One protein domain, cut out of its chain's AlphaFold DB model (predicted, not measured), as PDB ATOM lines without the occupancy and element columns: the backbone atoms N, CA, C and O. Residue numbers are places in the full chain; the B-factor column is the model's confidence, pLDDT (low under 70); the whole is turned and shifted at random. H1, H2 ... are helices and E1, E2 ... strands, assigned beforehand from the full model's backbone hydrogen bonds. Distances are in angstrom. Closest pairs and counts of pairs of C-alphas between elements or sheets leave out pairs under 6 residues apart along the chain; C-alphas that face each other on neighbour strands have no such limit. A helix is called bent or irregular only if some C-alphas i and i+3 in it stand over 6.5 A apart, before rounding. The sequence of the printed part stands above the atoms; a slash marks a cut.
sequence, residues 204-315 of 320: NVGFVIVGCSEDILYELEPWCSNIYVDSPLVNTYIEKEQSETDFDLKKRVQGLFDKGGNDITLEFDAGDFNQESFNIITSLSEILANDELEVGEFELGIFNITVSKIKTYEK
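What this domain is: This is residues 204 to 315 of the 320 residues of the protein "Glyco_transf_7C domain-containing protein" of Candidatus Pelagibacter sp (UniProt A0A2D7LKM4). A strongly twisted sheet of six strands makes a wall, with H1 lying lengthwise over one face, H2 packed by the E3 edge and H3 toward the E5 half; the opposite face has no named helix. These are two layers, helices on one face of a sheet. The printed part has 112 residues with three named helices and six named strands, in the order E1 H1 E2 H2 E3 E4 H3 E5 E6; the class is mixed, helices and strands. The sheet is mixed too, in the order E3 E2 E1 E4 E6 E5. The whole is compact, with a radius of gyration of the C-alphas of 13.6 A and spans of 40 by 34 by 24 A.

How they stand to each other: The sheet runs from E3, residues 253 to 255, through E2, 226 to 229, E1, 205 to 210, E4, 264 to 269, and E6, 303 to 307, to E5, 296 to 300; E3 and E5 are its edge strands. E3 and E2 are parallel, with N 254 and O 227 at 3.0 A. E2 and E1 are parallel, with N 228 and O 207 at 2.8 A. E1 and E4 are parallel, with N 208 and O 266 at 2.8 A. E4 and E6 are antiparallel, with N 267 and O 304 at 2.9 A. E5 and E6 form a hairpin, with N 305 and O 298 at 2.8 A. These N and O pairs are within hydrogen-bond range. H1, residues 214 to 223, is on the sheet at a height of 9.3 A, over E2 and along the strands, at 12 degrees to E2 on the local plane. H2, residues 231 to 244, is on the sheet too; its closest C-alphas to E3 are those of Ser 231 and Gly 255, 4.7 A. H2, with residues 233 to 237 alone, only just touches H1, with 3 pairs of C-alphas within 8 A, the closest Glu 214 and Leu 233 at 6.7 A; the tilt is steep, 60 degrees. H3, residues 275 to 290, is on the sheet and close to H1 but not clearly touching; the closest C-alphas are those of Trp 223 and Ile 281, 7.2 A. H2 and H3 are apart. E1, H1, E2 and E2, H2, E3 are strand-helix-strand units, parallel neighbour strands with a helix between, and their crossovers are right-handed. E4, H3, E5 is a split unit, with E6 between its strands, and its crossover is left-handed. O i to N i+4 pairs within range number 4 of 6 in H1, 6 of 10 in H2 and 10 of 12 in H3.

Where its parts are: E1 begins at C-alpha 205, (-38.089, 20.096, 38.862), and is 16.5 A long; E4 is 17.1 A. H1 is 15.2 A, H2 21.3 A and H3 21.8 A long. H1, H2 and H3 are irregular: C-alphas 219 and 222 are 7.2 A apart, 240 and 243 7.3 A, and 282 and 285 7.8 A. H3 has a kink of 64 degrees near residue 283. E6 ends at C-alpha 307, (-42.135, 27.105, 43.592).

The domain as a whole: The two C-alphas farthest apart are those of Glu 239 and Glu 292, 39.9 A. The printed part has no cut. The links from H2 to E3 and from E3 to E4 are short, and the other links are tight. The mean pLDDT of the printed part is 95.1, and no printed residue is under 70.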
ATOM      1  N   ASN A 204     -38.818  17.659  42.536       97.81
ATOM      2  CA  ASN A 204     -39.559  17.499  41.289       97.81
ATOM      3  C   ASN A 204     -39.466  18.785  40.451       97.81
ATOM      4  O   ASN A 204     -40.319  19.666  40.582       97.81
ATOM      5  N   VAL A 205     -38.424  18.880  39.619       98.12
ATOM      6  CA  VAL A 205     -38.089  20.096  38.862       98.12
ATOM      7  C   VAL A 205     -38.473  19.963  37.390       98.12
ATOM      8  O   VAL A 205     -38.095  18.987  36.742       98.12
ATOM      9  N   GLY A 206     -39.194  20.947  36.858       98.38
ATOM     10  CA  GLY A 206     -39.489  21.085  35.434       98.38
ATOM     11  C   GLY A 206     -38.657  22.193  34.794       98.38
ATOM     12  O   GLY A 206     -38.648  23.307  35.309       98.38
ATOM     13  N   PHE A 207     -37.992  21.925  33.673       98.56
ATOM     14  CA  PHE A 207     -37.350  22.956  32.853       98.56
ATOM     15  C   PHE A 207     -38.265  23.329  31.694       98.56
ATOM     16  O   PHE A 207     -38.661  22.459  30.927       98.56
ATOM     17  N   VAL A 208     -38.604  24.606  31.554       98.25
ATOM     18  CA  VAL A 208     -39.390  25.136  30.434       98.25
ATOM     19  C   VAL A 208     -38.464  26.019  29.612       98.25
ATOM     20  O   VAL A 208     -38.071  27.093  30.063       98.25
ATOM     21  N   ILE A 209     -38.090  25.546  28.425       97.56
ATOM     22  CA  ILE A 209     -37.025  26.163  27.632       97.56
ATOM     23  C   ILE A 209     -37.581  26.615  26.290       97.56
ATOM     24  O   ILE A 209     -38.044  25.798  25.491       97.56
ATOM     25  N   VAL A 210     -37.495  27.915  26.028       95.69
ATOM     26  CA  VAL A 210     -37.823  28.503  24.722       95.69
ATOM     27  C   VAL A 210     -36.563  28.582  23.860       95.69
ATOM     28  O   VAL A 210     -35.477  28.824  24.383       95.69
ATOM     29  N   GLY A 211     -36.688  28.350  22.547       94.62
ATOM     30  CA  GLY A 211     -35.551  28.443  21.619       94.62
ATOM     31  C   GLY A 211     -34.515  27.325  21.789       94.62
ATOM     32  O   GLY A 211     -33.349  27.502  21.438       94.62
ATOM     33  N   CYS A 212     -34.920  26.187  22.360       95.62
ATOM     34  CA  CYS A 212     -34.020  25.087  22.693       95.62
ATOM     35  C   CYS A 212     -33.373  24.473  21.435       95.62
ATOM     36  O   CYS A 212     -33.972  24.436  20.361       95.62
ATOM     37  N   SER A 213     -32.150  23.958  21.569       94.81
ATOM     38  CA  SER A 213     -31.458  23.172  20.539       94.81
ATOM     39  C   SER A 213     -31.321  21.710  20.975       94.81
ATOM     40  O   SER A 213     -31.481  21.395  22.156       94.81
ATOM     41  N   GLU A 214     -30.994  20.802  20.045       94.88
ATOM     42  CA  GLU A 214     -30.717  19.397  20.400       94.88
ATOM     43  C   GLU A 214     -29.575  19.276  21.424       94.88
ATOM     44  O   GLU A 214     -29.686  18.483  22.356       94.88
ATOM     45  N   ASP A 215     -28.525  20.094  21.295       95.31
ATOM     46  CA  ASP A 215     -27.365  20.066  22.194       95.31
ATOM     47  C   ASP A 215     -27.736  20.511  23.617       95.31
ATOM     48  O   ASP A 215     -27.365  19.857  24.593       95.31
ATOM     49  N   ILE A 216     -28.522  21.587  23.748       96.56
ATOM     50  CA  ILE A 216     -28.990  22.077  25.054       96.56
ATOM     51  C   ILE A 216     -29.938  21.059  25.693       96.56
ATOM     52  O   ILE A 216     -29.805  20.752  26.877       96.56
ATOM     53  N   LEU A 217     -30.868  20.490  24.919       97.75
ATOM     54  CA  LEU A 217     -31.765  19.442  25.404       97.75
ATOM     55  C   LEU A 217     -30.979  18.222  25.901       97.75
ATOM     56  O   LEU A 217     -31.265  17.689  26.974       97.75
ATOM     57  N   TYR A 218     -29.968  17.796  25.145       97.56
ATOM     58  CA  TYR A 218     -29.125  16.668  25.511       97.56
ATOM     59  C   TYR A 218     -28.356  16.898  26.808       97.56
ATOM     60  O   TYR A 218     -28.323  15.990  27.648       97.56
ATOM     61  N   GLU A 219     -27.789  18.089  26.989       97.25
ATOM     62  CA  GLU A 219     -27.042  18.452  28.192       97.25
ATOM     63  C   GLU A 219     -27.951  18.567  29.426       97.25
ATOM     64  O   GLU A 219     -27.583  18.123  30.514       97.25
ATOM     65  N   LEU A 220     -29.161  19.119  29.268       98.12
ATOM     66  CA  LEU A 220     -30.019  19.494  30.395       98.12
ATOM     67  C   LEU A 220     -31.051  18.444  30.820       98.12
ATOM     68  O   LEU A 220     -31.429  18.436  31.993       98.12
ATOM     69  N   GLU A 221     -31.505  17.552  29.934       98.19
ATOM     70  CA  GLU A 221     -32.546  16.564  30.278       98.19
ATOM     71  C   GLU A 221     -32.230  15.746  31.545       98.19
ATOM     72  O   GLU A 221     -33.134  15.584  32.373       98.19
ATOM     73  N   PRO A 222     -30.988  15.273  31.786       98.44
ATOM     74  CA  PRO A 222     -30.705  14.503  32.991       98.44
ATOM     75  C   PRO A 222     -30.967  15.269  34.297       98.44
ATOM     76  O   PRO A 222     -31.286  14.650  35.310       98.44
ATOM     77  N   TRP A 223     -30.860  16.600  34.283       98.56
ATOM     78  CA  TRP A 223     -30.870  17.465  35.470       98.56
ATOM     79  C   TRP A 223     -32.265  17.837  35.988       98.56
ATOM     80  O   TRP A 223     -32.384  18.536  36.993       98.56
ATOM     81  N   CYS A 224     -33.330  17.356  35.353       98.25
ATOM     82  CA  CYS A 224     -34.708  17.675  35.727       98.25
ATOM     83  C   CYS A 224     -35.576  16.414  35.868       98.25
ATOM     84  O   CYS A 224     -35.164  15.292  35.563       98.25
ATOM     85  N   SER A 225     -36.789  16.572  36.389       98.06
ATOM     86  CA  SER A 225     -37.837  15.549  36.300       98.06
ATOM     87  C   SER A 225     -38.523  15.586  34.940       98.06
ATOM     88  O   SER A 225     -38.814  14.530  34.379       98.06
ATOM     89  N   ASN A 226     -38.756  16.797  34.431       98.31
ATOM     90  CA  ASN A 226     -39.402  17.062  33.157       98.31
ATOM     91  C   ASN A 226     -38.692  18.206  32.432       98.31
ATOM     92  O   ASN A 226     -38.271  19.172  33.066       98.31
ATOM     93  N   ILE A 227     -38.624  18.122  31.110       98.38
ATOM     94  CA  ILE A 227     -38.127  19.173  30.230       98.38
ATOM     95  C   ILE A 227     -39.158  19.423  29.128       98.38
ATOM     96  O   ILE A 227     -39.587  18.503  28.427       98.38
ATOM     97  N   TYR A 228     -39.582  20.678  29.013       98.12
ATOM     98  CA  TYR A 228     -40.592  21.151  28.077       98.12
ATOM     99  C   TYR A 228     -39.920  22.044  27.041       98.12
ATOM    100  O   TYR A 228     -39.361  23.086  27.387       98.12
ATOM    101  N   VAL A 229     -39.967  21.620  25.779       96.62
ATOM    102  CA  VAL A 229     -39.256  22.258  24.658       96.62
ATOM    103  C   VAL A 229     -40.136  22.332  23.413       96.62
ATOM    104  O   VAL A 229     -41.257  21.814  23.380       96.62
ATOM    105  N   ASP A 230     -39.633  22.983  22.368       90.12
ATOM    106  CA  ASP A 230     -40.294  23.035  21.069       90.12
ATOM    107  C   ASP A 230     -40.569  21.623  20.519       90.12
ATOM    108  O   ASP A 230     -39.677  20.778  20.399       90.12
ATOM    109  N   SER A 231     -41.831  21.363  20.158       79.44
ATOM    110  CA  SER A 231     -42.342  20.023  19.827       79.44
ATOM    111  C   SER A 231     -41.539  19.228  18.781       79.44
ATOM    112  O   SER A 231     -41.470  18.007  18.928       79.44
ATOM    113  N   PRO A 232     -40.923  19.832  17.741       86.38
ATOM    114  CA  PRO A 232     -40.117  19.074  16.783       86.38
ATOM    115  C   PRO A 232     -38.896  18.362  17.391       86.38
ATOM    116  O   PRO A 232     -38.461  17.354  16.838       86.38
ATOM    117  N   LEU A 233     -38.352  18.841  18.519       91.44
ATOM    118  CA  LEU A 233     -37.163  18.254  19.157       91.44
ATOM    119  C   LEU A 233     -37.482  16.996  19.971       91.44
ATOM    120  O   LEU A 233     -36.654  16.090  20.062       91.44
ATOM    121  N   VAL A 234     -38.691  16.927  20.535       94.56
ATOM    122  CA  VAL A 234     -39.104  15.898  21.502       94.56
ATOM    123  C   VAL A 234     -38.943  14.488  20.932       94.56
ATOM    124  O   VAL A 234     -38.252  13.655  21.516       94.56
ATOM    125  N   ASN A 235     -39.548  14.219  19.773       93.81
ATOM    126  CA  ASN A 235     -39.547  12.873  19.192       93.81
ATOM    127  C   ASN A 235     -38.141  12.444  18.761       93.81
ATOM    128  O   ASN A 235     -37.710  11.345  19.100       93.81
ATOM    129  N   THR A 236     -37.408  13.334  18.084       93.44
ATOM    130  CA  THR A 236     -36.037  13.075  17.621       93.44
ATOM    131  C   THR A 236     -35.102  12.752  18.783       93.44
ATOM    132  O   THR A 236     -34.271  11.852  18.678       93.44
ATOM    133  N   TYR A 237     -35.239  13.460  19.906       96.94
ATOM    134  CA  TYR A 237     -34.439  13.207  21.097       96.94
ATOM    135  C   TYR A 237     -34.761  11.850  21.732       96.94
ATOM    136  O   TYR A 237     -33.856  11.059  21.995       96.94
ATOM    137  N   ILE A 238     -36.050  11.552  21.932       97.50
ATOM    138  CA  ILE A 238     -36.496  10.290  22.539       97.50
ATOM    139  C   ILE A 238     -36.030   9.092  21.703       97.50
ATOM    140  O   ILE A 238     -35.541   8.116  22.265       97.50
ATOM    141  N   GLU A 239     -36.139   9.163  20.374       96.12
ATOM    142  CA  GLU A 239     -35.681   8.096  19.474       96.12
ATOM    143  C   GLU A 239     -34.181   7.796  19.619       96.12
ATOM    144  O   GLU A 239     -33.785   6.635  19.524       96.12
ATOM    145  N   LYS A 240     -33.356   8.822  19.873       95.88
ATOM    146  CA  LYS A 240     -31.900   8.686  20.031       95.88
ATOM    147  C   LYS A 240     -31.490   8.213  21.430       95.88
ATOM    148  O   LYS A 240     -30.566   7.417  21.544       95.88
ATOM    149  N   GLU A 241     -32.142   8.713  22.478       97.69
ATOM    150  CA  GLU A 241     -31.665   8.573  23.863       97.69
ATOM    151  C   GLU A 241     -32.354   7.438  24.642       97.69
ATOM    152  O   GLU A 241     -31.791   6.923  25.608       97.69
ATOM    153  N   GLN A 242     -33.558   7.001  24.250       98.00
ATOM    154  CA  GLN A 242     -34.349   6.056  25.056       98.00
ATOM    155  C   GLN A 242     -33.648   4.709  25.295       98.00
ATOM    156  O   GLN A 242     -33.876   4.096  26.333       98.00
ATOM    157  N   SER A 243     -32.790   4.235  24.384       97.12
ATOM    158  CA  SER A 243     -32.025   2.990  24.584       97.12
ATOM    159  C   SER A 243     -30.927   3.102  25.645       97.12
ATOM    160  O   SER A 243     -30.397   2.088  26.101       97.12
ATOM    161  N   GLU A 244     -30.567   4.320  26.045       97.50
ATOM    162  CA  GLU A 244     -29.505   4.591  27.012       97.50
ATOM    163  C   GLU A 244     -30.033   4.682  28.455       97.50
ATOM    164  O   GLU A 244     -29.261   4.908  29.393       97.50
ATOM    165  N   THR A 245     -31.337   4.489  28.676       97.81
ATOM    166  CA  THR A 245     -31.946   4.640  29.998       97.81
ATOM    167  C   THR A 245     -33.243   3.849  30.163       97.81
ATOM    168  O   THR A 245     -34.050   3.762  29.242       97.81
ATOM    169  N   ASP A 246     -33.479   3.332  31.370       96.56
ATOM    170  CA  ASP A 246     -34.753   2.692  31.732       96.56
ATOM    171  C   ASP A 246     -35.832   3.715  32.130       96.56
ATOM    172  O   ASP A 246     -37.000   3.370  32.329       96.56
ATOM    173  N   PHE A 247     -35.467   4.997  32.235       97.69
ATOM    174  CA  PHE A 247     -36.436   6.069  32.427       97.69
ATOM    175  C   PHE A 247     -37.281   6.244  31.162       97.69
ATOM    176  O   PHE A 247     -36.759   6.405  30.063       97.69
ATOM    177  N   ASP A 248     -38.603   6.272  31.319       97.88
ATOM    178  CA  ASP A 248     -39.533   6.538  30.219       97.88
ATOM    179  C   ASP A 248     -39.426   8.007  29.781       97.88
ATOM    180  O   ASP A 248     -40.015   8.902  30.399       97.88
ATOM    181  N   LEU A 249     -38.659   8.269  28.717       98.12
ATOM    182  CA  LEU A 249     -38.392   9.625  28.245       98.12
ATOM    183  C   LEU A 249     -39.644  10.291  27.673       98.12
ATOM    184  O   LEU A 249     -39.728  11.513  27.700       98.12
ATOM    185  N   LYS A 250     -40.671   9.533  27.260       96.44
ATOM    186  CA  LYS A 250     -41.958  10.113  26.824       96.44
ATOM    187  C   LYS A 250     -42.708  10.803  27.960       96.44
ATOM    188  O   LYS A 250     -43.556  11.653  27.707       96.44
ATOM    189  N   LYS A 251     -42.419  10.430  29.209       96.06
ATOM    190  CA  LYS A 251     -42.968  11.081  30.406       96.06
ATOM    191  C   LYS A 251     -42.112  12.238  30.905       96.06
ATOM    192  O   LYS A 251     -42.558  12.941  31.802       96.06
ATOM    193  N   ARG A 252     -40.892  12.392  30.384       97.00
ATOM    194  CA  ARG A 252     -39.898  13.365  30.860       97.00
ATOM    195  C   ARG A 252     -39.677  14.489  29.858       97.00
ATOM    196  O   ARG A 252     -39.588  15.636  30.264       97.00
ATOM    197  N   VAL A 253     -39.616  14.175  28.568       97.75
ATOM    198  CA  VAL A 253     -39.373  15.124  27.478       97.75
ATOM    199  C   VAL A 253     -40.691  15.375  26.759       97.75
ATOM    200  O   VAL A 253     -41.262  14.459  26.168       97.75
ATOM    201  N   GLN A 254     -41.206  16.598  26.853       96.81
ATOM    202  CA  GLN A 254     -42.554  16.948  26.399       96.81
ATOM    203  C   GLN A 254     -42.569  18.293  25.663       96.81
ATOM    204  O   GLN A 254     -41.587  19.039  25.669       96.81
ATOM    205  N   GLY A 255     -43.677  18.598  24.984       95.81
ATOM    206  CA  GLY A 255     -43.837  19.878  24.301       95.81
ATOM    207  C   GLY A 255     -44.128  21.018  25.278       95.81
ATOM    208  O   GLY A 255     -44.700  20.798  26.343       95.81
ATOM    209  N   LEU A 256     -43.820  22.260  24.893       93.00
ATOM    210  CA  LEU A 256     -44.138  23.459  25.691       93.00
ATOM    211  C   LEU A 256     -45.620  23.569  26.103       93.00
ATOM    212  O   LEU A 256     -45.920  24.091  27.174       93.00
ATOM    213  N   PHE A 257     -46.548  23.068  25.281       89.00
ATOM    214  CA  PHE A 257     -47.987  23.078  25.586       89.00
ATOM    215  C   PHE A 257     -48.398  22.078  26.671       89.00
ATOM    216  O   PHE A 257     -49.472  22.227  27.250       89.00
ATOM    217  N   ASP A 258     -47.550  21.092  26.957       86.94
ATOM    218  CA  ASP A 258     -47.788  20.066  27.971       86.94
ATOM    219  C   ASP A 258     -47.217  20.471  29.341       86.94
ATOM    220  O   ASP A 258     -47.244  19.670  30.276       86.94
ATOM    221  N   LYS A 259     -46.685  21.700  29.475       85.94
ATOM    222  CA  LYS A 259     -46.066  22.158  30.721       85.94
ATOM    223  C   LYS A 259     -47.058  22.160  31.883       85.94
ATOM    224  O   LYS A 259     -48.156  22.708  31.791       85.94
ATOM    225  N   GLY A 260     -46.637  21.581  33.004       76.12
ATOM    226  CA  GLY A 260     -47.405  21.564  34.247       76.12
ATOM    227  C   GLY A 260     -47.179  20.289  35.056       76.12
ATOM    228  O   GLY A 260     -46.844  19.241  34.519       76.12
ATOM    229  N   GLY A 261     -47.369  20.369  36.375       87.44
ATOM    230  CA  GLY A 261     -47.275  19.206  37.270       87.44
ATOM    231  C   GLY A 261     -45.922  19.006  37.962       87.44
ATOM    232  O   GLY A 261     -45.771  18.052  38.730       87.44
ATOM    233  N   ASN A 262     -44.958  19.906  37.750       97.19
ATOM    234  CA  ASN A 262     -43.751  19.970  38.571       97.19
ATOM    235  C   ASN A 262     -43.991  20.794  39.840       97.19
ATOM    236  O   ASN A 262     -44.801  21.719  39.848       97.19
ATOM    237  N   ASP A 263     -43.296  20.438  40.919       97.62
ATOM    238  CA  ASP A 263     -43.384  21.174  42.185       97.62
ATOM    239  C   ASP A 263     -42.593  22.490  42.106       97.62
ATOM    240  O   ASP A 263     -42.968  23.481  42.736       97.62
ATOM    241  N   ILE A 264     -41.517  22.480  41.313       97.69
ATOM    242  CA  ILE A 264     -40.652  23.620  41.016       97.69
ATOM    243  C   ILE A 264     -40.468  23.693  39.499       97.69
ATOM    244  O   ILE A 264     -40.185  22.675  38.863       97.69
ATOM    245  N   THR A 265     -40.596  24.880  38.918       98.12
ATOM    246  CA  THR A 265     -40.389  25.116  37.485       98.12
ATOM    247  C   THR A 265     -39.337  26.195  37.277       98.12
ATOM    248  O   THR A 265     -39.381  27.217  37.952       98.12
ATOM    249  N   LEU A 266     -38.401  25.959  36.355       98.06
ATOM    250  CA  LEU A 266     -37.417  26.930  35.878       98.06
ATOM    251  C   LEU A 266     -37.762  27.274  34.428       98.06
ATOM    252  O   LEU A 266     -37.676  26.400  33.563       98.06
ATOM    253  N   GLU A 267     -38.138  28.522  34.162       98.06
ATOM    254  CA  GLU A 267     -38.390  29.024  32.806       98.06
ATOM    255  C   GLU A 267     -37.244  29.932  32.340       98.06
ATOM    256  O   GLU A 267     -36.842  30.839  33.072       98.06
ATOM    257  N   PHE A 268     -36.711  29.693  31.137       97.94
ATOM    258  CA  PHE A 268     -35.608  30.478  30.565       97.94
ATOM    259  C   PHE A 268     -35.522  30.358  29.032       97.94
ATOM    260  O   PHE A 268     -36.048  29.415  28.434       97.94
ATOM    261  N   ASP A 269     -34.842  31.318  28.398       97.19
ATOM    262  CA  ASP A 269     -34.504  31.286  26.970       97.19
ATOM    263  C   ASP A 269     -33.140  30.605  26.772       97.19
ATOM    264  O   ASP A 269     -32.146  30.946  27.419       97.19
ATOM    265  N   ALA A 270     -33.083  29.626  25.873       96.25
ATOM    266  CA  ALA A 270     -31.851  28.920  25.536       96.25
ATOM    267  C   ALA A 270     -30.777  29.831  24.914       96.25
ATOM    268  O   ALA A 270     -29.594  29.501  24.991       96.25
ATOM    269  N   GLY A 271     -31.158  30.966  24.321       96.44
ATOM    270  CA  GLY A 271     -30.235  31.964  23.777       96.44
ATOM    271  C   GLY A 271     -29.356  32.640  24.833       96.44
ATOM    272  O   GLY A 271     -28.244  33.059  24.511       96.44
ATOM    273  N   ASP A 272     -29.813  32.681  26.088       97.06
ATOM    274  CA  ASP A 272     -29.070  33.250  27.219       97.06
ATOM    275  C   ASP A 272     -28.274  32.187  28.003       97.06
ATOM    276  O   ASP A 272     -27.505  32.510  28.916       97.06
ATOM    277  N   PHE A 273     -28.426  30.906  27.641       97.31
ATOM    278  CA  PHE A 273     -27.789  29.795  28.336       97.31
ATOM    279  C   PHE A 273     -26.265  29.808  28.166       97.31
ATOM    280  O   PHE A 273     -25.718  29.877  27.065       97.31
ATOM    281  N   ASN A 274     -25.558  29.712  29.289       96.81
ATOM    282  CA  ASN A 274     -24.103  29.780  29.350       96.81
ATOM    283  C   ASN A 274     -23.556  28.943  30.523       96.81
ATOM    284  O   ASN A 274     -24.307  28.321  31.277       96.81
ATOM    285  N   GLN A 275     -22.232  28.949  30.703       97.38
ATOM    286  CA  GLN A 275     -21.568  28.170  31.751       97.38
ATOM    287  C   GLN A 275     -22.017  28.544  33.176       97.38
ATOM    288  O   GLN A 275     -22.094  27.669  34.034       97.38
ATOM    289  N   GLU A 276     -22.320  29.815  33.447       97.81
ATOM    290  CA  GLU A 276     -22.813  30.252  34.761       97.81
ATOM    291  C   GLU A 276     -24.199  29.661  35.043       97.81
ATOM    292  O   GLU A 276     -24.431  29.086  36.106       97.81
ATOM    293  N   SER A 277     -25.079  29.698  34.043       97.88
ATOM    294  CA  SER A 277     -26.416  29.098  34.114       97.88
ATOM    295  C   SER A 277     -26.343  27.582  34.321       97.88
ATOM    296  O   SER A 277     -27.098  27.016  35.111       97.88
ATOM    297  N   PHE A 278     -25.385  26.912  33.674       97.94
ATOM    298  CA  PHE A 278     -25.146  25.488  33.897       97.94
ATOM    299  C   PHE A 278     -24.638  25.193  35.317       97.94
ATOM    300  O   PHE A 278     -25.098  24.250  35.958       97.94
ATOM    301  N   ASN A 279     -23.741  26.020  35.860       97.88
ATOM    302  CA  ASN A 279     -23.268  25.869  37.240       97.88
ATOM    303  C   ASN A 279     -24.418  25.997  38.256       97.88
ATOM    304  O   ASN A 279     -24.453  25.249  39.236       97.88
ATOM    305  N   ILE A 280     -25.381  26.891  38.001       97.81
ATOM    306  CA  ILE A 280     -26.607  27.005  38.803       97.81
ATOM    307  C   ILE A 280     -27.425  25.712  38.711       97.81
ATOM    308  O   ILE A 280     -27.763  25.151  39.748       97.81
ATOM    309  N   ILE A 281     -27.692  25.194  37.504       98.06
ATOM    310  CA  ILE A 281     -28.435  23.932  37.313       98.06
ATOM    311  C   ILE A 281     -27.767  22.775  38.061       98.06
ATOM    312  O   ILE A 281     -28.431  22.045  38.797       98.06
ATOM    313  N   THR A 282     -26.449  22.624  37.921       97.00
ATOM    314  CA  THR A 282     -25.717  21.515  38.549       97.00
ATOM    315  C   THR A 282     -25.650  21.602  40.077       97.00
ATOM    316  O   THR A 282     -25.453  20.580  40.737       97.00
ATOM    317  N   SER A 283     -25.877  22.795  40.640       96.06
ATOM    318  CA  SER A 283     -25.906  23.065  42.085       96.06
ATOM    319  C   SER A 283     -27.323  23.304  42.626       96.06
ATOM    320  O   SER A 283     -27.491  23.580  43.814       96.06
ATOM    321  N   LEU A 284     -28.357  23.193  41.781       95.69
ATOM    322  CA  LEU A 284     -29.719  23.644  42.085       95.69
ATOM    323  C   LEU A 284     -30.285  22.987  43.346       95.69
ATOM    324  O   LEU A 284     -30.877  23.661  44.182       95.69
ATOM    325  N   SER A 285     -30.072  21.680  43.510       94.31
ATOM    326  CA  SER A 285     -30.535  20.937  44.690       94.31
ATOM    327  C   SER A 285     -29.986  21.514  46.004       94.31
ATOM    328  O   SER A 285     -30.723  21.633  46.981       94.31
ATOM    329  N   GLU A 286     -28.715  21.918  46.022       94.12
ATOM    330  CA  GLU A 286     -28.065  22.488  47.206       94.12
ATOM    331  C   GLU A 286     -28.477  23.940  47.436       94.12
ATOM    332  O   GLU A 286     -28.698  24.327  48.579       94.12
ATOM    333  N   ILE A 287     -28.620  24.726  46.363       94.00
ATOM    334  CA  ILE A 287     -29.119  26.106  46.433       94.00
ATOM    335  C   ILE A 287     -30.505  26.110  47.091       94.00
ATOM    336  O   ILE A 287     -30.691  26.709  48.146       94.00
ATOM    337  N   LEU A 288     -31.437  25.318  46.552       92.25
ATOM    338  CA  LEU A 288     -32.805  25.211  47.066       92.25
ATOM    339  C   LEU A 288     -32.886  24.666  48.501       92.25
ATOM    340  O   LEU A 288     -33.890  24.883  49.173       92.25
ATOM    341  N   ALA A 289     -31.884  23.906  48.955       90.75
ATOM    342  CA  ALA A 289     -31.840  23.363  50.311       90.75
ATOM    343  C   ALA A 289     -31.277  24.349  51.349       90.75
ATOM    344  O   ALA A 289     -31.608  24.229  52.528       90.75
ATOM    345  N   ASN A 290     -30.402  25.266  50.926       84.19
ATOM    346  CA  ASN A 290     -29.765  26.248  51.806       84.19
ATOM    347  C   ASN A 290     -30.580  27.533  51.948       84.19
ATOM    348  O   ASN A 290     -30.461  28.212  52.968       84.19
ATOM    349  N   ASP A 291     -31.391  27.861  50.948       71.94
ATOM    350  CA  ASP A 291     -32.309  28.986  51.025       71.94
ATOM    351  C   ASP A 291     -33.537  28.608  51.867       71.94
ATOM    352  O   ASP A 291     -34.008  27.467  51.841       71.94
ATOM    353  N   GLU A 292     -34.089  29.571  52.610       76.19
ATOM    354  CA  GLU A 292     -35.431  29.453  53.191       76.19
ATOM    355  C   GLU A 292     -36.447  29.501  52.044       76.19
ATOM    356  O   GLU A 292     -37.093  30.515  51.795       76.19
ATOM    357  N   LEU A 293     -36.510  28.414  51.271       82.44
ATOM    358  CA  LEU A 293     -37.365  28.318  50.105       82.44
ATOM    359  C   LEU A 293     -38.814  28.508  50.564       82.44
ATOM    360  O   LEU A 293     -39.287  27.821  51.472       82.44
ATOM    361  N   GLU A 294     -39.527  29.427  49.922       88.88
ATOM    362  CA  GLU A 294     -40.950  29.664  50.141       88.88
ATOM    363  C   GLU A 294     -41.728  29.410  48.847       88.88
ATOM    364  O   GLU A 294     -41.183  29.432  47.742       88.88
ATOM    365  N   VAL A 295     -43.026  29.135  48.983       94.06
ATOM    366  CA  VAL A 295     -43.927  29.058  47.827       94.06
ATOM    367  C   VAL A 295     -44.053  30.453  47.227       94.06
ATOM    368  O   VAL A 295     -44.429  31.394  47.923       94.06
ATOM    369  N   GLY A 296     -43.771  30.578  45.935       94.81
ATOM    370  CA  GLY A 296     -43.734  31.865  45.260       94.81
ATOM    371  C   GLY A 296     -42.890  31.837  43.996       94.81
ATOM    372  O   GLY A 296     -42.595  30.774  43.447       94.81
ATOM    373  N   GLU A 297     -42.519  33.026  43.540       96.19
ATOM    374  CA  GLU A 297     -41.749  33.242  42.319       96.19
ATOM    375  C   GLU A 297     -40.529  34.112  42.622       96.19
ATOM    376  O   GLU A 297     -40.624  35.071  43.393       96.19
ATOM    377  N   PHE A 298     -39.386  33.778  42.028       95.69
ATOM    378  CA  PHE A 298     -38.159  34.566  42.122       95.69
ATOM    379  C   PHE A 298     -37.253  34.325  40.913       95.69
ATOM    380  O   PHE A 298     -37.431  33.365  40.165       95.69
ATOM    381  N   GLU A 299     -36.263  35.195  40.731       96.50
ATOM    382  CA  GLU A 299     -35.258  35.075  39.674       96.50
ATOM    383  C   GLU A 299     -33.925  34.584  40.246       96.50
ATOM    384  O   GLU A 299     -33.493  35.017  41.318       96.50
ATOM    385  N   LEU A 300     -33.249  33.706  39.507       96.00
ATOM    386  CA  LEU A 300     -31.888  33.265  39.799       96.00
ATOM    387  C   LEU A 300     -31.092  33.181  38.493       96.00
ATOM    388  O   LEU A 300     -31.250  32.241  37.715       96.00
ATOM    389  N   GLY A 301     -30.229  34.164  38.238       96.38
ATOM    390  CA  GLY A 301     -29.535  34.272  36.952       96.38
ATOM    391  C   GLY A 301     -30.535  34.460  35.808       96.38
ATOM    392  O   GLY A 301     -31.322  35.400  35.837       96.38
ATOM    393  N   ILE A 302     -30.518  33.561  34.820       97.88
ATOM    394  CA  ILE A 302     -31.467  33.576  33.690       97.88
ATOM    395  C   ILE A 302     -32.801  32.876  34.000       97.88
ATOM    396  O   ILE A 302     -33.692  32.851  33.153       97.88
ATOM    397  N   PHE A 303     -32.922  32.235  35.166       98.25
ATOM    398  CA  PHE A 303     -34.057  31.377  35.486       98.25
ATOM    399  C   PHE A 303     -35.148  32.157  36.210       98.25
ATOM    400  O   PHE A 303     -34.926  32.663  37.311       98.25
ATOM    401  N   ASN A 304     -36.350  32.156  35.639       98.00
ATOM    402  CA  ASN A 304     -37.572  32.489  36.363       98.00
ATOM    403  C   ASN A 304     -38.044  31.231  37.091       98.00
ATOM    404  O   ASN A 304     -38.442  30.253  36.452       98.00
ATOM    405  N   ILE A 305     -37.953  31.227  38.418       97.31
ATOM    406  CA  ILE A 305     -38.254  30.065  39.251       97.31
ATOM    407  C   ILE A 305     -39.631  30.233  39.878       97.31
ATOM    408  O   ILE A 305     -39.895  31.207  40.574       97.31
ATOM    409  N   THR A 306     -40.498  29.245  39.675       97.50
ATOM    410  CA  THR A 306     -41.790  29.130  40.359       97.50
ATOM    411  C   THR A 306     -41.769  27.926  41.286       97.50
ATOM    412  O   THR A 306     -41.587  26.793  40.841       97.50
ATOM    413  N   VAL A 307     -42.008  28.152  42.575       97.12
ATOM    414  CA  VAL A 307     -42.135  27.105  43.592       97.12
ATOM    415  C   VAL A 307     -43.609  26.956  43.939       97.12
ATOM    416  O   VAL A 307     -44.172  27.758  44.678       97.12
ATOM    417  N   SER A 308     -44.240  25.906  43.423       96.06
ATOM    418  CA  SER A 308     -45.629  25.557  43.754       96.06
ATOM    419  C   SER A 308     -45.719  24.707  45.019       96.06
ATOM    420  O   SER A 308     -46.729  24.725  45.728       96.06
ATOM    421  N   LYS A 309     -44.675  23.921  45.299       94.88
ATOM    422  CA  LYS A 309     -44.614  23.033  46.457       94.88
ATOM    423  C   LYS A 309     -43.172  22.737  46.843       94.88
ATOM    424  O   LYS A 309     -42.329  22.469  45.998       94.88
ATOM    425  N   ILE A 310     -42.918  22.677  48.144       93.56
ATOM    426  CA  ILE A 310     -41.612  22.299  48.684       93.56
ATOM    427  C   ILE A 310     -41.712  20.861  49.171       93.56
ATOM    428  O   ILE A 310     -42.308  20.569  50.212       93.56
ATOM    429  N   LYS A 311     -41.207  19.934  48.359       95.56
ATOM    430  CA  LYS A 311     -41.210  18.504  48.661       95.56
ATOM    431  C   LYS A 311     -40.012  17.816  48.020       95.56
ATOM    432  O   LYS A 311     -39.668  18.094  46.875       95.56
ATOM    433  N   THR A 312     -39.437  16.874  48.760       96.94
ATOM    434  CA  THR A 312     -38.292  16.070  48.337       96.94
ATOM    435  C   THR A 312     -38.698  14.603  48.142       96.94
ATOM    436  O   THR A 312     -39.743  14.155  48.637       96.94
ATOM    437  N   TYR A 313     -37.920  13.864  47.352       97.50
ATOM    438  CA  TYR A 313     -38.297  12.556  46.805       97.50
ATOM    439  C   TYR A 313     -37.205  11.484  46.932       97.50
ATOM    440  O   TYR A 313     -37.459  10.328  46.600       97.50
ATOM    441  N   GLU A 314     -36.026  11.812  47.458       97.56
ATOM    442  CA  GLU A 314     -34.870  10.910  47.563       97.56
ATOM    443  C   GLU A 314     -35.174   9.642  48.371       97.56
ATOM    444  O   GLU A 314     -34.699   8.560  48.036       97.56
ATOM    445  N   LYS A 315     -36.055   9.722  49.376       97.19
ATOM    446  CA  LYS A 315     -36.479   8.551  50.166       97.19
ATOM    447  C   LYS A 315     -37.226   7.497  49.346       97.19
ATOM    448  O   LYS A 315     -37.226   6.327  49.724       97.19
TER     449      LYS A 315